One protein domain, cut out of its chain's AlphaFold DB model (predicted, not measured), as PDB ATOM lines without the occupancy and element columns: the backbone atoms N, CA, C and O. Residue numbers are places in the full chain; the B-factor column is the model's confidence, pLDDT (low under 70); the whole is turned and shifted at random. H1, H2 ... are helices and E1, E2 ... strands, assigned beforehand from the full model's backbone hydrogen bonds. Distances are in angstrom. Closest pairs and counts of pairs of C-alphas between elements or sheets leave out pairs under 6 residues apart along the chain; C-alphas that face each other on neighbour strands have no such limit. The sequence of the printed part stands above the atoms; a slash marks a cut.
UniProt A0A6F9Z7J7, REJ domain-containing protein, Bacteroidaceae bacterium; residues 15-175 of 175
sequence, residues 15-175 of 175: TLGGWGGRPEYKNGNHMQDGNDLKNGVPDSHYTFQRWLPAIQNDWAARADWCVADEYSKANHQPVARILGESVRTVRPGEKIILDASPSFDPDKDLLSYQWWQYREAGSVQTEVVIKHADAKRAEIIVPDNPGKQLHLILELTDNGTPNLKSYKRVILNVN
ATOM      1  N   THR A  15     162.039 127.137 143.006       92.88
ATOM      2  CA  THR A  15     161.281 126.003 143.562       92.88
ATOM      3  C   THR A  15     159.770 126.174 143.426       92.88
ATOM      4  O   THR A  15     159.027 125.193 143.454       92.88
ATOM      5  N   LEU A  16     159.304 127.404 143.174       94.75
ATOM      6  CA  LEU A  16     157.902 127.679 142.891       94.75
ATOM      7  C   LEU A  16     157.439 127.001 141.598       94.75
ATOM      8  O   LEU A  16     156.258 126.672 141.482       94.75
ATOM      9  N   GLY A  17     158.346 126.761 140.651       95.12
ATOM     10  CA  GLY A  17     158.031 126.130 139.377       95.12
ATOM     11  C   GLY A  17     157.293 127.042 138.399       95.12
ATOM     12  O   GLY A  17     156.640 128.022 138.768       95.12
ATOM     13  N   GLY A  18     157.413 126.714 137.118       95.88
ATOM     14  CA  GLY A  18     156.734 127.411 136.035       95.88
ATOM     15  C   GLY A  18     157.255 126.978 134.673       95.88
ATOM     16  O   GLY A  18     157.740 125.861 134.512       95.88
ATOM     17  N   TRP A  19     157.211 127.872 133.684       95.56
ATOM     18  CA  TRP A  19     157.629 127.581 132.302       95.56
ATOM     19  C   TRP A  19     159.107 127.167 132.158       95.56
ATOM     20  O   TRP A  19     159.577 126.863 131.066       95.56
ATOM     21  N   GLY A  20     159.916 127.226 133.216       93.38
ATOM     22  CA  GLY A  20     161.263 126.657 133.268       93.38
ATOM     23  C   GLY A  20     161.379 125.271 133.879       93.38
ATOM     24  O   GLY A  20     162.506 124.861 134.109       93.38
ATOM     25  N   GLY A  21     160.277 124.582 134.158       95.06
ATOM     26  CA  GLY A  21     160.304 123.405 135.018       95.06
ATOM     27  C   GLY A  21     160.156 123.797 136.483       95.06
ATOM     28  O   GLY A  21     159.888 124.959 136.800       95.06
ATOM     29  N   ARG A  22     160.354 122.841 137.386       95.25
ATOM     30  CA  ARG A  22     160.387 123.083 138.829       95.25
ATOM     31  C   ARG A  22     161.570 122.333 139.430       95.25
ATOM     32  O   ARG A  22     161.453 121.133 139.669       95.25
ATOM     33  N   PRO A  23     162.708 123.002 139.651       93.44
ATOM     34  CA  PRO A  23     163.816 122.384 140.350       93.44
ATOM     35  C   PRO A  23     163.544 122.281 141.856       93.44
ATOM     36  O   PRO A  23     162.788 123.067 142.428       93.44
ATOM     37  N   GLU A  24     164.208 121.334 142.505       92.38
ATOM     38  CA  GLU A  24     164.192 121.123 143.951       92.38
ATOM     39  C   GLU A  24     165.620 121.016 144.499       92.38
ATOM     40  O   GLU A  24     166.533 120.542 143.815       92.38
ATOM     41  N   TYR A  25     165.808 121.448 145.748       90.56
ATOM     42  CA  TYR A  25     167.080 121.289 146.447       90.56
ATOM     43  C   TYR A  25     167.279 119.833 146.864       90.56
ATOM     44  O   TYR A  25     166.409 119.214 147.476       90.56
ATOM     45  N   LYS A  26     168.474 119.311 146.603       88.50
ATOM     46  CA  LYS A  26     168.923 117.988 147.022       88.50
ATOM     47  C   LYS A  26     170.326 118.094 147.595       88.50
ATOM     48  O   LYS A  26     171.210 118.659 146.970       88.50
ATOM     49  N   ASN A  27     170.553 117.505 148.768       87.94
ATOM     50  CA  ASN A  27     171.868 117.471 149.421       87.94
ATOM     51  C   ASN A  27     172.528 118.865 149.527       87.94
ATOM     52  O   ASN A  27     173.616 119.100 149.002       87.94
ATOM     53  N   GLY A  28     171.862 119.799 150.211       87.31
ATOM     54  CA  GLY A  28     172.334 121.177 150.359       87.31
ATOM     55  C   GLY A  28     171.927 122.043 149.168       87.31
ATOM     56  O   GLY A  28     170.752 122.095 148.822       87.31
ATOM     57  N   ASN A  29     172.893 122.719 148.544       88.56
ATOM     58  CA  ASN A  29     172.640 123.715 147.492       88.56
ATOM     59  C   ASN A  29     172.587 123.132 146.070       88.56
ATOM     60  O   ASN A  29     172.538 123.890 145.101       88.56
ATOM     61  N   HIS A  30     172.645 121.809 145.912       90.56
ATOM     62  CA  HIS A  30     172.535 121.191 144.596       90.56
ATOM     63  C   HIS A  30     171.064 121.142 144.165       90.56
ATOM     64  O   HIS A  30     170.221 120.599 144.873       90.56
ATOM     65  N   MET A  31     170.759 121.731 143.009       91.12
ATOM     66  CA  MET A  31     169.419 121.740 142.421       91.12
ATOM     67  C   MET A  31     169.331 120.684 141.325       91.12
ATOM     68  O   MET A  31     170.215 120.601 140.472       91.12
ATOM     69  N   GLN A  32     168.246 119.920 141.328       92.25
ATOM     70  CA  GLN A  32     167.879 118.994 140.255       92.25
ATOM     71  C   GLN A  32     166.436 119.258 139.822       92.25
ATOM     72  O   GLN A  32     165.703 119.934 140.541       92.25
ATOM     73  N   ASP A  33     166.010 118.698 138.692       91.88
ATOM     74  CA  ASP A  33     164.590 118.697 138.336       91.88
ATOM     75  C   ASP A  33     163.789 117.956 139.413       91.88
ATOM     76  O   ASP A  33     164.132 116.835 139.804       91.88
ATOM     77  N   GLY A  34     162.734 118.601 139.909       92.62
ATOM     78  CA  GLY A  34     161.768 117.969 140.795       92.62
ATOM     79  C   GLY A  34     160.851 117.021 140.032       92.62
ATOM     80  O   GLY A  34     161.025 116.778 138.842       92.62
ATOM     81  N   ASN A  35     159.842 116.490 140.718       93.88
ATOM     82  CA  ASN A  35     158.832 115.629 140.105       93.88
ATOM     83  C   ASN A  35     157.435 116.229 140.270       93.88
ATOM     84  O   ASN A  35     156.993 116.434 141.400       93.88
ATOM     85  N   ASP A  36     156.747 116.474 139.155       94.25
ATOM     86  CA  ASP A  36     155.330 116.857 139.149       94.25
ATOM     87  C   ASP A  36     154.469 115.638 138.798       94.25
ATOM     88  O   ASP A  36     154.920 114.719 138.110       94.25
ATOM     89  N   LEU A  37     153.229 115.601 139.282       92.56
ATOM     90  CA  LEU A  37     152.335 114.467 139.075       92.56
ATOM     91  C   LEU A  37     151.656 114.558 137.707       92.56
ATOM     92  O   LEU A  37     150.749 115.360 137.486       92.56
ATOM     93  N   LYS A  38     152.029 113.653 136.806       93.00
ATOM     94  CA  LYS A  38     151.332 113.411 135.545       93.00
ATOM     95  C   LYS A  38     150.359 112.256 135.742       93.00
ATOM     96  O   LYS A  38     150.774 111.111 135.897       93.00
ATOM     97  N   ASN A  39     149.059 112.545 135.768       90.88
ATOM     98  CA  ASN A  39     148.013 111.545 136.035       90.88
ATOM     99  C   ASN A  39     148.252 110.761 137.344       90.88
ATOM    100  O   ASN A  39     148.064 109.548 137.400       90.88
ATOM    101  N   GLY A  40     148.720 111.454 138.387       89.81
ATOM    102  CA  GLY A  40     149.026 110.858 139.692       89.81
ATOM    103  C   GLY A  40     150.378 110.140 139.783       89.81
ATOM    104  O   GLY A  40     150.722 109.667 140.863       89.81
ATOM    105  N   VAL A  41     151.161 110.085 138.701       93.94
ATOM    106  CA  VAL A  41     152.498 109.475 138.683       93.94
ATOM    107  C   VAL A  41     153.571 110.570 138.642       93.94
ATOM    108  O   VAL A  41     153.488 111.445 137.780       93.94
ATOM    109  N   PRO A  42     154.575 110.552 139.539       94.31
ATOM    110  CA  PRO A  42     155.691 111.495 139.488       94.31
ATOM    111  C   PRO A  42     156.478 111.387 138.173       94.31
ATOM    112  O   PRO A  42     156.894 110.295 137.788       94.31
ATOM    113  N   ASP A  43     156.698 112.517 137.503       95.50
ATOM    114  CA  ASP A  43     157.479 112.622 136.266       95.50
ATOM    115  C   ASP A  43     158.278 113.936 136.274       95.50
ATOM    116  O   ASP A  43     157.714 115.035 136.345       95.50
ATOM    117  N   SER A  44     159.606 113.835 136.202       94.00
ATOM    118  CA  SER A  44     160.487 115.004 136.215       94.00
ATOM    119  C   SER A  44     160.379 115.846 134.947       94.00
ATOM    120  O   SER A  44     160.448 117.076 135.010       94.00
ATOM    121  N   HIS A  45     160.102 115.227 133.797       94.19
ATOM    122  CA  HIS A  45     159.883 115.961 132.555       94.19
ATOM    123  C   HIS A  45     158.567 116.735 132.587       94.19
ATOM    124  O   HIS A  45     158.442 117.787 131.951       94.19
ATOM    125  N   TYR A  46     157.575 116.238 133.333       95.88
ATOM    126  CA  TYR A  46     156.265 116.873 133.404       95.88
ATOM    127  C   TYR A  46     156.310 118.261 134.047       95.88
ATOM    128  O   TYR A  46     155.520 119.126 133.660       95.88
ATOM    129  N   THR A  47     157.294 118.513 134.922       94.31
ATOM    130  CA  THR A  47     157.527 119.834 135.528       94.31
ATOM    131  C   THR A  47     157.652 120.944 134.478       94.31
ATOM    132  O   THR A  47     157.219 122.073 134.716       94.31
ATOM    133  N   PHE A  48     158.200 120.626 133.297       94.44
ATOM    134  CA  PHE A  48     158.312 121.525 132.150       94.44
ATOM    135  C   PHE A  48     157.230 121.267 131.091       94.44
ATOM    136  O   PHE A  48     156.591 122.210 130.622       94.44
ATOM    137  N   GLN A  49     156.994 120.001 130.721       95.75
ATOM    138  CA  GLN A  49     156.130 119.640 129.587       95.75
ATOM    139  C   GLN A  49     154.697 120.158 129.719       95.75
ATOM    140  O   GLN A  49     154.085 120.509 128.710       95.75
ATOM    141  N   ARG A  50     154.165 120.248 130.944       94.62
ATOM    142  CA  ARG A  50     152.805 120.752 131.191       94.62
ATOM    143  C   ARG A  50     152.579 122.181 130.682       94.62
ATOM    144  O   ARG A  50     151.446 122.555 130.401       94.62
ATOM    145  N   TRP A  51     153.649 122.963 130.539       96.50
ATOM    146  CA  TRP A  51     153.601 124.361 130.111       96.50
ATOM    147  C   TRP A  51     153.830 124.549 128.614       96.50
ATOM    148  O   TRP A  51     153.635 125.655 128.113       96.50
ATOM    149  N   LEU A  52     154.241 123.499 127.894       96.56
ATOM    150  CA  LEU A  52     154.626 123.601 126.486       96.56
ATOM    151  C   LEU A  52     153.552 124.260 125.609       96.56
ATOM    152  O   LEU A  52     153.925 125.167 124.874       96.56
ATOM    153  N   PRO A  53     152.251 123.917 125.702       97.12
ATOM    154  CA  PRO A  53     151.240 124.588 124.885       97.12
ATOM    155  C   PRO A  53     151.193 126.107 125.104       97.12
ATOM    156  O   PRO A  53     151.174 126.865 124.141       97.12
ATOM    157  N   ALA A  54     151.254 126.561 126.362       97.69
ATOM    158  CA  ALA A  54     151.252 127.988 126.687       97.69
ATOM    159  C   ALA A  54     152.517 128.693 126.171       97.69
ATOM    160  O   ALA A  54     152.428 129.779 125.609       97.69
ATOM    161  N   ILE A  55     153.680 128.046 126.310       97.19
ATOM    162  CA  ILE A  55     154.966 128.561 125.820       97.19
ATOM    163  C   ILE A  55     154.960 128.698 124.292       97.19
ATOM    164  O   ILE A  55     155.423 129.706 123.766       97.19
ATOM    165  N   GLN A  56     154.463 127.686 123.576       97.75
ATOM    166  CA  GLN A  56     154.438 127.695 122.112       97.75
ATOM    167  C   GLN A  56     153.476 128.760 121.576       97.75
ATOM    168  O   GLN A  56     153.842 129.492 120.661       97.75
ATOM    169  N   ASN A  57     152.295 128.901 122.184       98.44
ATOM    170  CA  ASN A  57     151.343 129.944 121.801       98.44
ATOM    171  C   ASN A  57     151.883 131.351 122.104       98.44
ATOM    172  O   ASN A  57     151.768 132.231 121.257       98.44
ATOM    173  N   ASP A  58     152.520 131.556 123.263       97.69
ATOM    174  CA  ASP A  58     153.164 132.832 123.605       97.69
ATOM    175  C   ASP A  58     154.261 133.199 122.601       97.69
ATOM    176  O   ASP A  58     154.332 134.342 122.152       97.69
ATOM    177  N   TRP A  59     155.083 132.229 122.196       97.06
ATOM    178  CA  TRP A  59     156.103 132.461 121.180       97.06
ATOM    179  C   TRP A  59     155.498 132.769 119.805       97.06
ATOM    180  O   TRP A  59     155.952 133.705 119.151       97.06
ATOM    181  N   ALA A  60     154.466 132.031 119.387       98.25
ATOM    182  CA  ALA A  60     153.780 132.264 118.120       98.25
ATOM    183  C   ALA A  60     153.157 133.669 118.060       98.25
ATOM    184  O   ALA A  60     153.445 134.409 117.126       98.25
ATOM    185  N   ALA A  61     152.430 134.094 119.099       98.06
ATOM    186  CA  ALA A  61     151.879 135.450 119.154       98.06
ATOM    187  C   ALA A  61     152.980 136.520 119.109       98.06
ATOM    188  O   ALA A  61     152.867 137.500 118.383       98.06
ATOM    189  N   ARG A  62     154.102 136.319 119.812       97.19
ATOM    190  CA  ARG A  62     155.248 137.246 119.737       97.19
ATOM    191  C   ARG A  62     155.903 137.285 118.358       97.19
ATOM    192  O   ARG A  62     156.490 138.306 118.010       97.19
ATOM    193  N   ALA A  63     155.847 136.199 117.592       98.19
ATOM    194  CA  ALA A  63     156.283 136.205 116.202       98.19
ATOM    195  C   ALA A  63     155.323 137.038 115.336       98.19
ATOM    196  O   ALA A  63     155.799 137.846 114.538       98.19
ATOM    197  N   ASP A  64     154.010 136.923 115.561       98.19
ATOM    198  CA  ASP A  64     153.001 137.756 114.892       98.19
ATOM    199  C   ASP A  64     153.208 139.248 115.209       98.19
ATOM    200  O   ASP A  64     153.166 140.084 114.308       98.19
ATOM    201  N   TRP A  65     153.551 139.593 116.458       97.88
ATOM    202  CA  TRP A  65     153.842 140.979 116.867       97.88
ATOM    203  C   TRP A  65     154.963 141.623 116.046       97.88
ATOM    204  O   TRP A  65     154.940 142.826 115.811       97.88
ATOM    205  N   CYS A  66     155.957 140.842 115.615       97.94
ATOM    206  CA  CYS A  66     157.107 141.357 114.867       97.94
ATOM    207  C   CYS A  66     156.762 141.777 113.433       97.94
ATOM    208  O   CYS A  66     157.539 142.508 112.817       97.94
ATOM    209  N   VAL A  67     155.651 141.282 112.887       97.75
ATOM    210  CA  VAL A  67     155.226 141.540 111.503       97.75
ATOM    211  C   VAL A  67     153.883 142.263 111.417       97.75
ATOM    212  O   VAL A  67     153.495 142.685 110.331       97.75
ATOM    213  N   ALA A  68     153.191 142.424 112.547       97.19
ATOM    214  CA  ALA A  68     151.984 143.220 112.662       97.19
ATOM    215  C   ALA A  68     152.292 144.712 112.459       97.19
ATOM    216  O   ALA A  68     153.181 145.282 113.092       97.19
ATOM    217  N   ASP A  69     151.526 145.355 111.583       97.19
ATOM    218  CA  ASP A  69     151.568 146.800 111.345       97.19
ATOM    219  C   ASP A  69     150.773 147.597 112.393       97.19
ATOM    220  O   ASP A  69     151.017 148.789 112.587       97.19
ATOM    221  N   GLU A  70     149.861 146.940 113.111       97.69
ATOM    222  CA  GLU A  70     149.030 147.528 114.160       97.69
ATOM    223  C   GLU A  70     148.862 146.566 115.345       97.69
ATOM    224  O   GLU A  70     148.813 145.349 115.172       97.69
ATOM    225  N   TYR A  71     148.668 147.117 116.550       96.50
ATOM    226  CA  TYR A  71     148.419 146.340 117.774       96.50
ATOM    227  C   TYR A  71     147.273 145.332 117.583       96.50
ATOM    228  O   TYR A  71     147.437 144.145 117.811       96.50
ATOM    229  N   SER A  72     146.138 145.769 117.035       96.31
ATOM    230  CA  SER A  72     144.949 144.927 116.826       96.31
ATOM    231  C   SER A  72     145.116 143.770 115.829       96.31
ATOM    232  O   SER A  72     144.149 143.056 115.569       96.31
ATOM    233  N   LYS A  73     146.288 143.607 115.206       97.50
ATOM    234  CA  LYS A  73     146.565 142.539 114.231       97.50
ATOM    235  C   LYS A  73     147.225 141.310 114.843       97.50
ATOM    236  O   LYS A  73     147.470 140.354 114.115       97.50
ATOM    237  N   ALA A  74     147.476 141.311 116.147       98.00
ATOM    238  CA  ALA A  74     147.951 140.142 116.863       98.00
ATOM    239  C   ALA A  74     147.317 140.057 118.254       98.00
ATOM    240  O   ALA A  74     146.888 141.066 118.807       98.00
ATOM    241  N   ASN A  75     147.249 138.843 118.798       98.50
ATOM    242  CA  ASN A  75     146.697 138.601 120.127       98.50
ATOM    243  C   ASN A  75     147.710 138.948 121.234       98.50
ATOM    244  O   ASN A  75     148.915 138.735 121.050       98.50
ATOM    245  N   HIS A  76     147.244 139.405 122.395       98.38
ATOM    246  CA  HIS A  76     148.071 139.705 123.563       98.38
ATOM    247  C   HIS A  76     147.605 138.952 124.800       98.38
ATOM    248  O   HIS A  76     146.448 138.600 124.962       98.38
ATOM    249  N   GLN A  77     148.547 138.683 125.704       97.81
ATOM    250  CA  GLN A  77     148.257 137.861 126.869       97.81
ATOM    251  C   GLN A  77     147.196 138.540 127.750       97.81
ATOM    252  O   GLN A  77     147.318 139.740 128.041       97.81
ATOM    253  N   PRO A  78     146.241 137.772 128.300       98.44
ATOM    254  CA  PRO A  78     145.314 138.308 129.277       98.44
ATOM    255  C   PRO A  78     146.069 138.741 130.537       98.44
ATOM    256  O   PRO A  78     147.138 138.220 130.863       98.44
ATOM    257  N   VAL A  79     145.507 139.659 131.316       98.50
ATOM    258  CA  VAL A  79     146.131 140.170 132.543       98.50
ATOM    259  C   VAL A  79     145.464 139.552 133.769       98.50
ATOM    260  O   VAL A  79     144.404 139.998 134.214       98.50
ATOM    261  N   ALA A  80     146.119 138.548 134.356       98.38
ATOM    262  CA  ALA A  80     145.659 137.887 135.574       98.38
ATOM    263  C   ALA A  80     145.872 138.749 136.825       98.38
ATOM    264  O   ALA A  80     146.991 139.118 137.198       98.38
ATOM    265  N   ARG A  81     144.771 139.059 137.513       98.19
ATOM    266  CA  ARG A  81     144.745 139.834 138.757       98.19
ATOM    267  C   ARG A  81     143.807 139.193 139.757       98.19
ATOM    268  O   ARG A  81     142.821 138.564 139.395       98.19
ATOM    269  N   ILE A  82     144.099 139.422 141.029       97.81
ATOM    270  CA  ILE A  82     143.234 139.023 142.132       97.81
ATOM    271  C   ILE A  82     142.973 140.213 143.042       97.81
ATOM    272  O   ILE A  82     143.808 141.112 143.153       97.81
ATOM    273  N   LEU A  83     141.822 140.210 143.703       97.69
ATOM    274  CA  LEU A  83     141.534 141.136 144.784       97.69
ATOM    275  C   LEU A  83     142.305 140.718 146.044       97.69
ATOM    276  O   LEU A  83     142.274 139.553 146.455       97.69
ATOM    277  N   GLY A  84     142.967 141.690 146.672       95.44
ATOM    278  CA  GLY A  84     143.788 141.486 147.865       95.44
ATOM    279  C   GLY A  84     145.195 140.964 147.564       95.44
ATOM    280  O   GLY A  84     145.624 140.855 146.415       95.44
ATOM    281  N   GLU A  85     145.932 140.646 148.624       96.75
ATOM    282  CA  GLU A  85     147.334 140.234 148.525       96.75
ATOM    283  C   GLU A  85     147.483 138.836 147.917       96.75
ATOM    284  O   GLU A  85     146.592 137.989 148.019       96.75
ATOM    285  N   SER A  86     148.618 138.590 147.263       96.00
ATOM    286  CA  SER A  86     148.945 137.275 146.687       96.00
ATOM    287  C   SER A  86     149.560 136.324 147.709       96.00
ATOM    288  O   SER A  86     149.443 135.117 147.549       96.00
ATOM    289  N   VAL A  87     150.169 136.848 148.771       97.50
ATOM    290  CA  VAL A  87     150.666 136.061 149.902       97.50
ATOM    291  C   VAL A  87     149.857 136.467 151.122       97.50
ATOM    292  O   VAL A  87     149.744 137.656 151.392       97.50
ATOM    293  N   ARG A  88     149.249 135.508 151.821       97.19
ATOM    294  CA  ARG A  88     148.379 135.776 152.978       97.19
ATOM    295  C   ARG A  88     148.697 134.810 154.104       97.19
ATOM    296  O   ARG A  88     149.072 133.670 153.846       97.19
ATOM    297  N   THR A  89     148.473 135.241 155.335       98.12
ATOM    298  CA  THR A  89     148.450 134.353 156.501       98.12
ATOM    299  C   THR A  89     147.001 134.055 156.857       98.12
ATOM    300  O   THR A  89     146.205 134.983 156.979       98.12
ATOM    301  N   VAL A  90     146.659 132.776 156.993       98.00
ATOM    302  CA  VAL A  90     145.284 132.288 157.180       98.00
ATOM    303  C   VAL A  90     145.236 131.222 158.267       98.00
ATOM    304  O   VAL A  90     146.247 130.575 158.535       98.00
ATOM    305  N   ARG A  91     144.061 131.006 158.864       98.19
ATOM    306  CA  ARG A  91     143.866 129.960 159.881       98.19
ATOM    307  C   ARG A  91     143.284 128.673 159.290       98.19
ATOM    308  O   ARG A  91     142.479 128.751 158.359       98.19
ATOM    309  N   PRO A  92     143.597 127.491 159.852       98.00
ATOM    310  CA  PRO A  92     142.844 126.268 159.596       98.00
ATOM    311  C   PRO A  92     141.326 126.478 159.671       98.00
ATOM    312  O   PRO A  92     140.819 127.138 160.579       98.00
ATOM    313  N   GLY A  93     140.589 125.928 158.704       97.81
ATOM    314  CA  GLY A  93     139.129 126.033 158.628       97.81
ATOM    315  C   GLY A  93     138.595 127.392 158.155       97.81
ATOM    316  O   GLY A  93     137.386 127.534 157.970       97.81
ATOM    317  N   GLU A  94     139.455 128.387 157.927       98.19
ATOM    318  CA  GLU A  94     139.041 129.685 157.400       98.19
ATOM    319  C   GLU A  94     138.474 129.550 155.979       98.19
ATOM    320  O   GLU A  94     139.026 128.846 155.129       98.19
ATOM    321  N   LYS A  95     137.363 130.245 155.707       98.19
ATOM    322  CA  LYS A  95     136.803 130.352 154.358       98.19
ATOM    323  C   LYS A  95     137.485 131.495 153.615       98.19
ATOM    324  O   LYS A  95     137.322 132.652 153.991       98.19
ATOM    325  N   ILE A  96     138.171 131.178 152.520       98.12
ATOM    326  CA  ILE A  96     138.840 132.168 151.670       98.12
ATOM    327  C   ILE A  96     138.098 132.296 150.344       98.12
ATOM    328  O   ILE A  96     137.775 131.298 149.699       98.12
ATOM    329  N   ILE A  97     137.865 133.545 149.934       98.25
ATOM    330  CA  ILE A  97     137.367 133.891 148.604       98.25
ATOM    331  C   ILE A  97     138.556 134.330 147.747       98.25
ATOM    332  O   ILE A  97     139.318 135.234 148.109       98.25
ATOM    333  N   LEU A  98     138.702 133.677 146.602       98.50
ATOM    334  CA  LEU A  98     139.668 133.999 145.564       98.50
ATOM    335  C   LEU A  98     138.915 134.737 144.460       98.50
ATOM    336  O   LEU A  98     138.093 134.144 143.768       98.50
ATOM    337  N   ASP A  99     139.145 136.043 144.334       98.56
ATOM    338  CA  ASP A  99     138.388 136.902 143.420       98.56
ATOM    339  C   ASP A  99     139.287 137.441 142.304       98.56
ATOM    340  O   ASP A  99     140.088 138.347 142.527       98.56
ATOM    341  N   ALA A 100     139.137 136.884 141.104       98.62
ATOM    342  CA  ALA A 100     139.817 137.289 139.879       98.62
ATOM    343  C   ALA A 100     139.035 138.316 139.045       98.62
ATOM    344  O   ALA A 100     139.418 138.584 137.907       98.62
ATOM    345  N   SER A 101     137.960 138.915 139.572       98.19
ATOM    346  CA  SER A 101     137.183 139.945 138.861       98.19
ATOM    347  C   SER A 101     137.977 141.148 138.326       98.19
ATOM    348  O   SER A 101     137.534 141.692 137.315       98.19
ATOM    349  N   PRO A 102     139.136 141.556 138.894       98.31
ATOM    350  CA  PRO A 102     139.963 142.611 138.304       98.31
ATOM    351  C   PRO A 102     140.777 142.166 137.078       98.31
ATOM    352  O   PRO A 102     141.508 142.986 136.517       98.31
ATOM    353  N   SER A 103     140.726 140.883 136.709       98.62
ATOM    354  CA  SER A 103     141.385 140.363 135.510       98.62
ATOM    355  C   SER A 103     140.679 140.845 134.252       98.62
ATOM    356  O   SER A 103     139.456 140.993 134.229       98.62
ATOM    357  N   PHE A 104     141.451 141.071 133.197       98.69
ATOM    358  CA  PHE A 104     140.927 141.565 131.932       98.69
ATOM    359  C   PHE A 104     141.807 141.117 130.775       98.69
ATOM    360  O   PHE A 104     142.970 140.768 130.970       98.69
ATOM    361  N   ASP A 105     141.227 141.159 129.588       98.62
ATOM    362  CA  ASP A 105     141.929 140.954 128.337       98.62
ATOM    363  C   ASP A 105     142.146 142.314 127.646       98.62
ATOM    364  O   ASP A 105     141.188 143.094 127.565       98.62
ATOM    365  N   PRO A 106     143.374 142.667 127.221       98.44
ATOM    366  CA  PRO A 106     143.638 143.943 126.556       98.44
ATOM    367  C   PRO A 106     142.981 144.047 125.170       98.44
ATOM    368  O   PRO A 106     142.617 145.153 124.763       98.44
ATOM    369  N   ASP A 107     142.777 142.919 124.492       98.44
ATOM    370  CA  ASP A 107     142.134 142.814 123.180       98.44
ATOM    371  C   ASP A 107     140.607 142.646 123.291       98.44
ATOM    372  O   ASP A 107     139.880 142.787 122.306       98.44
ATOM    373  N   LYS A 108     140.105 142.513 124.529       97.94
ATOM    374  CA  LYS A 108     138.694 142.320 124.914       97.94
ATOM    375  C   LYS A 108     138.154 140.937 124.560       97.94
ATOM    376  O   LYS A 108     136.935 140.766 124.455       97.94
ATOM    377  N   ASP A 109     139.050 139.967 124.447       98.44
ATOM    378  CA  ASP A 109     138.700 138.569 124.282       98.44
ATOM    379  C   ASP A 109     138.001 138.000 125.530       98.44
ATOM    380  O   ASP A 109     138.061 138.528 126.651       98.44
ATOM    381  N   LEU A 110     137.259 136.912 125.324       98.44
ATOM    382  CA  LEU A 110     136.587 136.189 126.394       98.44
ATOM    383  C   LEU A 110     137.610 135.402 127.211       98.44
ATOM    384  O   LEU A 110     138.404 134.635 126.675       98.44
ATOM    385  N   LEU A 111     137.523 135.536 128.535       98.69
ATOM    386  CA  LEU A 111     138.415 134.857 129.469       98.69
ATOM    387  C   LEU A 111     137.778 133.597 130.051       98.69
ATOM    388  O   LEU A 111     136.708 133.659 130.663       98.69
ATOM    389  N   SER A 112     138.502 132.488 129.951       98.69
ATOM    390  CA  SER A 112     138.277 131.273 130.733       98.69
ATOM    391  C   SER A 112     139.134 131.300 131.998       98.69
ATOM    392  O   SER A 112     140.296 131.705 131.955       98.69
ATOM    393  N   TYR A 113     138.560 130.867 133.122       98.75
ATOM    394  CA  TYR A 113     139.200 130.864 134.438       98.75
ATOM    395  C   TYR A 113     139.426 129.422 134.871       98.75
ATOM    396  O   TYR A 113     138.548 128.583 134.691       98.75
ATOM    397  N   GLN A 114     140.575 129.137 135.473       98.69
ATOM    398  CA  GLN A 114     140.819 127.857 136.119       98.69
ATOM    399  C   GLN A 114     141.661 128.046 137.378       98.69
ATOM    400  O   GLN A 114     142.801 128.499 137.329       98.69
ATOM    401  N   TRP A 115     141.106 127.646 138.513       98.75
ATOM    402  CA  TRP A 115     141.770 127.612 139.803       98.75
ATOM    403  C   TRP A 115     142.187 126.189 140.139       98.75
ATOM    404  O   TRP A 115     141.378 125.265 140.085       98.75
ATOM    405  N   TRP A 116     143.442 126.010 140.529       98.25
ATOM    406  CA  TRP A 116     143.951 124.700 140.924       98.25
ATOM    407  C   TRP A 116     145.051 124.812 141.978       98.25
ATOM    408  O   TRP A 116     145.704 125.845 142.129       98.25
ATOM    409  N   GLN A 117     145.241 123.734 142.736       98.06
ATOM    410  CA  GLN A 117     146.279 123.631 143.756       98.06
ATOM    411  C   GLN A 117     147.587 123.144 143.134       98.06
ATOM    412  O   GLN A 117     147.645 122.036 142.603       98.06
ATOM    413  N   TYR A 118     148.659 123.926 143.265       97.31
ATOM    414  CA  TYR A 118     150.000 123.499 142.863       97.31
ATOM    415  C   TYR A 118     150.687 122.781 144.025       97.31
ATOM    416  O   TYR A 118     151.552 123.328 144.709       97.31
ATOM    417  N   ARG A 119     150.262 121.535 144.254       95.50
ATOM    418  CA  ARG A 119     150.703 120.700 145.378       95.50
ATOM    419  C   ARG A 119     152.210 120.503 145.428       95.50
ATOM    420  O   ARG A 119     152.769 120.472 146.512       95.50
ATOM    421  N   GLU A 120     152.862 120.385 144.282       95.31
ATOM    422  CA  GLU A 120     154.292 120.087 144.208       95.31
ATOM    423  C   GLU A 120     155.173 121.309 144.498       95.31
ATOM    424  O   GLU A 120     156.342 121.154 144.841       95.31
ATOM    425  N   ALA A 121     154.611 122.517 144.405       95.31
ATOM    426  CA  ALA A 121     155.274 123.753 144.813       95.31
ATOM    427  C   ALA A 121     154.945 124.167 146.260       95.31
ATOM    428  O   ALA A 121     155.653 124.995 146.824       95.31
ATOM    429  N   GLY A 122     153.855 123.650 146.838       95.19
ATOM    430  CA  GLY A 122     153.438 123.922 148.214       95.19
ATOM    431  C   GLY A 122     153.822 122.801 149.182       95.19
ATOM    432  O   GLY A 122     154.144 121.683 148.790       95.19
ATOM    433  N   SER A 123     153.743 123.065 150.485       96.44
ATOM    434  CA  SER A 123     153.948 122.032 151.516       96.44
ATOM    435  C   SER A 123     152.640 121.392 151.995       96.44
ATOM    436  O   SER A 123     152.657 120.294 152.559       96.44
ATOM    437  N   VAL A 124     151.489 122.019 151.731       97.25
ATOM    438  CA  VAL A 124     150.170 121.396 151.903       97.25
ATOM    439  C   VAL A 124     149.937 120.364 150.797       97.25
ATOM    440  O   VAL A 124     149.701 120.713 149.642       97.25
ATOM    441  N   GLN A 125     149.984 119.087 151.181       94.88
ATOM    442  CA  GLN A 125     149.754 117.945 150.288       94.88
ATOM    443  C   GLN A 125     148.316 117.421 150.324       94.88
ATOM    444  O   GLN A 125     147.933 116.640 149.463       94.88
ATOM    445  N   THR A 126     147.510 117.832 151.300       93.94
ATOM    446  CA  THR A 126     146.080 117.518 151.301       93.94
ATOM    447  C   THR A 126     145.429 118.197 150.103       93.94
ATOM    448  O   THR A 126     145.680 119.378 149.854       93.94
ATOM    449  N   GLU A 127     144.617 117.454 149.356       94.38
ATOM    450  CA  GLU A 127     143.837 118.018 148.259       94.38
ATOM    451  C   GLU A 127     142.786 118.984 148.812       94.38
ATOM    452  O   GLU A 127     142.022 118.647 149.719       94.38
ATOM    453  N   VAL A 128     142.770 120.202 148.276       96.44
ATOM    454  CA  VAL A 128     141.807 121.236 148.655       96.44
ATOM    455  C   VAL A 128     140.691 121.281 147.628       96.44
ATOM    456  O   VAL A 128     140.929 121.489 146.441       96.44
ATOM    457  N   VAL A 129     139.449 121.151 148.095       98.00
ATOM    458  CA  VAL A 129     138.274 121.361 147.248       98.00
ATOM    459  C   VAL A 129     138.137 122.853 146.951       98.00
ATOM    460  O   VAL A 129     137.887 123.654 147.854       98.00
ATOM    461  N   ILE A 130     138.264 123.211 145.675       98.50
ATOM    462  CA  ILE A 130     138.054 124.572 145.180       98.50
ATOM    463  C   ILE A 130     136.655 124.650 144.573       98.50
ATOM    464  O   ILE A 130     136.391 124.109 143.500       98.50
ATOM    465  N   LYS A 131     135.730 125.312 145.268       98.62
ATOM    466  CA  LYS A 131     134.381 125.549 144.743       98.62
ATOM    467  C   LYS A 131     134.439 126.632 143.673       98.62
ATOM    468  O   LYS A 131     135.114 127.639 143.874       98.62
ATOM    469  N   HIS A 132     133.691 126.439 142.585       98.44
ATOM    470  CA  HIS A 132     133.655 127.360 141.441       98.44
ATOM    471  C   HIS A 132     135.050 127.596 140.838       98.44
ATOM    472  O   HIS A 132     135.435 128.725 140.535       98.44
ATOM    473  N   ALA A 133     135.826 126.516 140.707       98.44
ATOM    474  CA  ALA A 133     137.193 126.562 140.201       98.44
ATOM    475  C   ALA A 133     137.300 127.102 138.763       98.44
ATOM    476  O   ALA A 133     138.366 127.544 138.363       98.44
ATOM    477  N   ASP A 134     136.216 127.098 137.999       98.56
ATOM    478  CA  ASP A 134     136.111 127.596 136.626       98.56
ATOM    479  C   ASP A 134     135.553 129.032 136.526       98.56
ATOM    480  O   ASP A 134     135.292 129.541 135.435       98.56
ATOM    481  N   ALA A 135     135.359 129.712 137.660       98.44
ATOM    482  CA  ALA A 135     134.738 131.030 137.721       98.44
ATOM    483  C   ALA A 135     135.710 132.143 138.146       98.44
ATOM    484  O   ALA A 135     136.761 131.921 138.754       98.44
ATOM    485  N   LYS A 136     135.288 133.396 137.919       98.19
ATOM    486  CA  LYS A 136     135.976 134.598 138.431       98.19
ATOM    487  C   LYS A 136     136.160 134.562 139.947       98.19
ATOM    488  O   LYS A 136     137.146 135.087 140.448       98.19
ATOM    489  N   ARG A 137     135.195 133.994 140.671       98.50
ATOM    490  CA  ARG A 137     135.214 133.881 142.129       98.50
ATOM    491  C   ARG A 137     135.185 132.416 142.521       98.50
ATOM    492  O   ARG A 137     134.183 131.755 142.271       98.50
ATOM    493  N   ALA A 138     136.255 131.963 143.157       98.56
ATOM    494  CA  ALA A 138     136.363 130.633 143.729       98.56
ATOM    495  C   ALA A 138     136.399 130.702 145.258       98.56
ATOM    496  O   ALA A 138     136.788 131.714 145.849       98.56
ATOM    497  N   GLU A 139     135.998 129.617 145.909       98.62
ATOM    498  CA  GLU A 139     136.007 129.512 147.365       98.62
ATOM    499  C   GLU A 139     136.753 128.263 147.813       98.62
ATOM    500  O   GLU A 139     136.592 127.186 147.235       98.62
ATOM    501  N   ILE A 140     137.509 128.395 148.898       98.50
ATOM    502  CA  ILE A 140     138.154 127.270 149.570       98.50
ATOM    503  C   ILE A 140     137.890 127.322 151.071       98.50
ATOM    504  O   ILE A 140     137.630 128.388 151.637       98.50
ATOM    505  N   ILE A 141     138.021 126.166 151.712       98.38
ATOM    506  CA  ILE A 141     138.235 126.067 153.155       98.38
ATOM    507  C   ILE A 141     139.698 125.697 153.363       98.38
ATOM    508  O   ILE A 141     140.183 124.736 152.764       98.38
ATOM    509  N   VAL A 142     140.406 126.471 154.180       98.00
ATOM    510  CA  VAL A 142     141.822 126.231 154.467       98.00
ATOM    511  C   VAL A 142     141.970 124.887 155.193       98.00
ATOM    512  O   VAL A 142     141.317 124.684 156.222       98.00
ATOM    513  N   PRO A 143     142.801 123.957 154.689       97.25
ATOM    514  CA  PRO A 143     142.999 122.666 155.334       97.25
ATOM    515  C   PRO A 143     143.750 122.818 156.661       97.25
ATOM    516  O   PRO A 143     144.545 123.741 156.841       97.25
ATOM    517  N   ASP A 144     143.530 121.878 157.580       96.75
ATOM    518  CA  ASP A 144     144.198 121.854 158.883       96.75
ATOM    519  C   ASP A 144     145.651 121.368 158.768       96.75
ATOM    520  O   ASP A 144     145.991 120.197 158.953       96.75
ATOM    521  N   ASN A 145     146.522 122.278 158.338       96.06
ATOM    522  CA  ASN A 145     147.939 122.035 158.111       96.06
ATOM    523  C   ASN A 145     148.798 123.212 158.612       96.06
ATOM    524  O   ASN A 145     149.475 123.847 157.801       96.06
ATOM    525  N   PRO A 146     148.788 123.510 159.924       96.31
ATOM    526  CA  PRO A 146     149.548 124.624 160.489       96.31
ATOM    527  C   PRO A 146     151.050 124.513 160.184       96.31
ATOM    528  O   PRO A 146     151.619 123.418 160.140       96.31
ATOM    529  N   GLY A 147     151.688 125.658 159.944       97.25
ATOM    530  CA  GLY A 147     153.093 125.780 159.554       97.25
ATOM    531  C   GLY A 147     153.392 125.417 158.094       97.25
ATOM    532  O   GLY A 147     154.559 125.407 157.701       97.25
ATOM    533  N   LYS A 148     152.374 125.102 157.283       98.00
ATOM    534  CA  LYS A 148     152.533 124.759 155.862       98.00
ATOM    535  C   LYS A 148     152.005 125.862 154.945       98.00
ATOM    536  O   LYS A 148     151.257 126.745 155.354       98.00
ATOM    537  N   GLN A 149     152.392 125.786 153.677       97.94
ATOM    538  CA  GLN A 149     151.991 126.710 152.624       97.94
ATOM    539  C   GLN A 149     151.105 125.995 151.605       97.94
ATOM    540  O   GLN A 149     151.487 124.963 151.040       97.94
ATOM    541  N   LEU A 150     149.922 126.556 151.370       98.38
ATOM    542  CA  LEU A 150     149.008 126.153 150.308       98.38
ATOM    543  C   LEU A 150     149.222 127.062 149.097       98.38
ATOM    544  O   LEU A 150     149.053 128.276 149.189       98.38
ATOM    545  N   HIS A 151     149.604 126.468 147.968       98.50
ATOM    546  CA  HIS A 151     149.847 127.187 146.720       98.50
ATOM    547  C   HIS A 151     148.681 126.957 145.767       98.50
ATOM    548  O   HIS A 151     148.363 125.817 145.423       98.50
ATOM    549  N   LEU A 152     148.058 128.044 145.332       98.56
ATOM    550  CA  LEU A 152     146.946 128.048 144.389       98.56
ATOM    551  C   LEU A 152     147.340 128.866 143.168       98.56
ATOM    552  O   LEU A 152     148.042 129.874 143.282       98.56
ATOM    553  N   ILE A 153     146.883 128.437 142.004       98.62
ATOM    554  CA  ILE A 153     147.156 129.090 140.733       98.62
ATOM    555  C   ILE A 153     145.820 129.424 140.089       98.62
ATOM    556  O   ILE A 153     144.987 128.541 139.894       98.62
ATOM    557  N   LEU A 154     145.637 130.700 139.767       98.81
ATOM    558  CA  LEU A 154     144.720 131.123 138.722       98.81
ATOM    559  C   LEU A 154     145.434 130.954 137.385       98.81
ATOM    560  O   LEU A 154     146.509 131.519 137.197       98.81
ATOM    561  N   GLU A 155     144.832 130.216 136.470       98.69
ATOM    562  CA  GLU A 155     145.160 130.206 135.052       98.69
ATOM    563  C   GLU A 155     144.034 130.928 134.304       98.69
ATOM    564  O   GLU A 155     142.859 130.586 134.453       98.69
ATOM    565  N   LEU A 156     144.395 131.947 133.527       98.56
ATOM    566  CA  LEU A 156     143.511 132.588 132.566       98.56
ATOM    567  C   LEU A 156     143.890 132.146 131.168       98.56
ATOM    568  O   LEU A 156     145.076 132.073 130.852       98.56
ATOM    569  N   THR A 157     142.884 131.889 130.344       98.69
ATOM    570  CA  THR A 157     143.053 131.633 128.912       98.69
ATOM    571  C   THR A 157     142.090 132.533 128.153       98.69
ATOM    572  O   THR A 157     140.895 132.520 128.458       98.69
ATOM    573  N   ASP A 158     142.602 133.328 127.219       98.69
ATOM    574  CA  ASP A 158     141.763 134.081 126.282       98.69
ATOM    575  C   ASP A 158     141.182 133.160 125.191       98.69
ATOM    576  O   ASP A 158     141.470 131.959 125.145       98.69
ATOM    577  N   ASN A 159     140.354 133.714 124.306       98.50
ATOM    578  CA  ASN A 159     139.885 133.023 123.106       98.50
ATOM    579  C   ASN A 159     140.445 133.615 121.798       98.50
ATOM    580  O   ASN A 159     139.879 133.350 120.733       98.50
ATOM    581  N   GLY A 160     141.547 134.364 121.869       97.94
ATOM    582  CA  GLY A 160     142.244 134.950 120.725       97.94
ATOM    583  C   GLY A 160     143.046 133.912 119.935       97.94
ATOM    584  O   GLY A 160     143.023 132.722 120.240       97.94
ATOM    585  N   THR A 161     143.747 134.309 118.871       97.12
ATOM    586  CA  THR A 161     144.517 133.364 118.033       97.12
ATOM    587  C   THR A 161     145.999 133.743 117.974       97.12
ATOM    588  O   THR A 161     146.299 134.829 117.484       97.12
ATOM    589  N   PRO A 162     146.919 132.858 118.414       98.00
ATOM    590  CA  PRO A 162     146.656 131.650 119.213       98.00
ATOM    591  C   PRO A 162     146.084 132.007 120.598       98.00
ATOM    592  O   PRO A 162     146.276 133.132 121.053       98.00
ATOM    593  N   ASN A 163     145.426 131.063 121.289       98.06
ATOM    594  CA  ASN A 163     144.940 131.341 122.648       98.06
ATOM    595  C   ASN A 163     146.129 131.565 123.590       98.06
ATOM    596  O   ASN A 163     147.008 130.693 123.676       98.06
ATOM    597  N   LEU A 164     146.152 132.678 124.321       98.56
ATOM    598  CA  LEU A 164     147.229 132.988 125.257       98.56
ATOM    599  C   LEU A 164     146.804 132.762 126.700       98.56
ATOM    600  O   LEU A 164     145.631 132.820 127.071       98.56
ATOM    601  N   LYS A 165     147.810 132.463 127.528       98.31
ATOM    602  CA  LYS A 165     147.631 132.207 128.953       98.31
ATOM    603  C   LYS A 165     148.418 133.178 129.808       98.31
ATOM    604  O   LYS A 165     149.574 133.487 129.518       98.31
ATOM    605  N   SER A 166     147.821 133.557 130.928       98.12
ATOM    606  CA  SER A 166     148.523 134.190 132.038       98.12
ATOM    607  C   SER A 166     148.090 133.587 133.361       98.12
ATOM    608  O   SER A 166     147.083 132.883 133.456       98.12
ATOM    609  N   TYR A 167     148.893 133.823 134.391       98.56
ATOM    610  CA  TYR A 167     148.750 133.157 135.670       98.56
ATOM    611  C   TYR A 167     148.740 134.153 136.814       98.56
ATOM    612  O   TYR A 167     149.288 135.252 136.725       98.56
ATOM    613  N   LYS A 168     148.173 133.737 137.942       98.31
ATOM    614  CA  LYS A 168     148.396 134.407 139.215       98.31
ATOM    615  C   LYS A 168     148.553 133.382 140.323       98.31
ATOM    616  O   LYS A 168     147.629 132.623 140.607       98.31
ATOM    617  N   ARG A 169     149.721 133.375 140.964       98.44
ATOM    618  CA  ARG A 169     149.966 132.566 142.160       98.44
ATOM    619  C   ARG A 169     149.398 133.232 143.408       98.44
ATOM    620  O   ARG A 169     149.596 134.427 143.626       98.44
ATOM    621  N   VAL A 170     148.743 132.429 144.241       98.44
ATOM    622  CA  VAL A 170     148.325 132.775 145.600       98.44
ATOM    623  C   VAL A 170     148.975 131.799 146.573       98.44
ATOM    624  O   VAL A 170     148.848 130.586 146.408       98.44
ATOM    625  N   ILE A 171     149.679 132.320 147.574       98.38
ATOM    626  CA  ILE A 171     150.337 131.545 148.629       98.38
ATOM    627  C   ILE A 171     149.625 131.845 149.942       98.38
ATOM    628  O   ILE A 171     149.552 132.995 150.375       98.38
ATOM    629  N   LEU A 172     149.094 130.808 150.576       98.38
ATOM    630  CA  LEU A 172     148.448 130.906 151.877       98.38
ATOM    631  C   LEU A 172     149.327 130.212 152.918       98.38
ATOM    632  O   LEU A 172     149.477 128.989 152.891       98.38
ATOM    633  N   ASN A 173     149.905 130.998 153.821       98.38
ATOM    634  CA  ASN A 173     150.632 130.515 154.989       98.38
ATOM    635  C   ASN A 173     149.606 130.117 156.054       98.38
ATOM    636  O   ASN A 173     148.896 130.980 156.576       98.38
ATOM    637  N   VAL A 174     149.496 128.822 156.339       97.94
ATOM    638  CA  VAL A 174     148.526 128.287 157.300       97.94
ATOM    639  C   VAL A 174     149.126 128.366 158.701       97.94
ATOM    640  O   VAL A 174     150.131 127.708 158.961       97.94
ATOM    641  N   ASN A 175     148.513 129.149 159.592       93.12
ATOM    642  CA  ASN A 175     148.949 129.366 160.976       93.12
ATOM    643  C   ASN A 175     147.861 129.024 161.991       93.12
ATOM    644  O   ASN A 175     146.695 129.431 161.779       93.12
TER     645      ASN A 175
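Overview. This is residues 15 to 175 of the 175 residues of the protein "REJ domain-containing protein" of Bacteroidaceae bacterium (UniProt A0A6F9Z7J7). What does the model look like? A strongly twisted sheet of four strands, E5, E10, E9 and E7, is partly face to face with the small strand pair E6 and E8, as a loose sandwich. On the side away from that pair lie two small hairpins, E1 with E2 and E3 with E4, then short H1 and the longer helix H2, which only grazes the large sheet with residues 53 to 58. What are its parts and size? The printed part has 161 residues, under half of them in named elements, in the order E1 E2 E3 E4 H1 H2 E5 E6 E7 E8 E9 E10; the large sheet, in the order E5, E10, E9, E7, is mixed, and the class is mixed, helices and strands. It is compact, with a radius of gyration of the C-alphas of 17.3 A and spans of 54 by 37 by 27 A.

Arrangement. How is the large sheet paired? E10, residues 165 to 174, and E9, residues 149 to 157, are an antiparallel hairpin, with N 156 and O 166 2.8 A apart. E5, residues 87 to 90, is an edge strand parallel to E10, with N 173 and O 88 2.8 A apart; E7, residues 112 to 117, is the other edge strand, antiparallel to E9, with N 112 and O 157 2.8 A apart. What of the second pair? E6, residues 95 to 99, and E8, residues 137 to 141, are antiparallel, with N 98 and O 138 2.8 A apart; the closest C-alphas of E7 and E8, those of Trp 115 and Ala 138, are 7.3 A apart. What lies beyond? H2, residues 52 to 65, only grazes the sheet, and its closest C-alphas to E10 are those of Ala 54 and Lys 165, 6.0 A apart; every O i to N i+4 pair in it is within hydrogen-bond range. H1, residues 46 to 49, is too short for such a pair and meets H2 only through their link; its Thr 47 and Asp 36 of E3, residues 36 to 38, are the closest C-alphas of the two, 5.2 A apart. E3 and E4, residues 41 to 43, are a hairpin, with N 38 and O 41 2.8 A apart, and E1, residues 23 to 26, and E2, residues 30 to 33, are another, with N 24 and O 32 2.8 A apart.

Along the chain. Where does the first element begin and the last end? E1 begins at C-alpha 23, (163.816, 122.384, 140.350), and E10 ends at C-alpha 174, (148.526, 128.287, 157.300). Which elements are longest? From first to last C-alpha E10 measures 28.6 A, E9 25.8 A, H2 19.9 A and E7 17.1 A.

Size, cuts and confidence. How far does it reach? The two C-alphas farthest apart, those of Asp 69 and Asp 144, are 54.2 A apart. Which links are long, and is anything missing or uncertain? The long links are H2 to E5, E6 to E7 and E7 to E8. The printed part has no cut, its mean pLDDT is 96.7, and no printed residue is under 70.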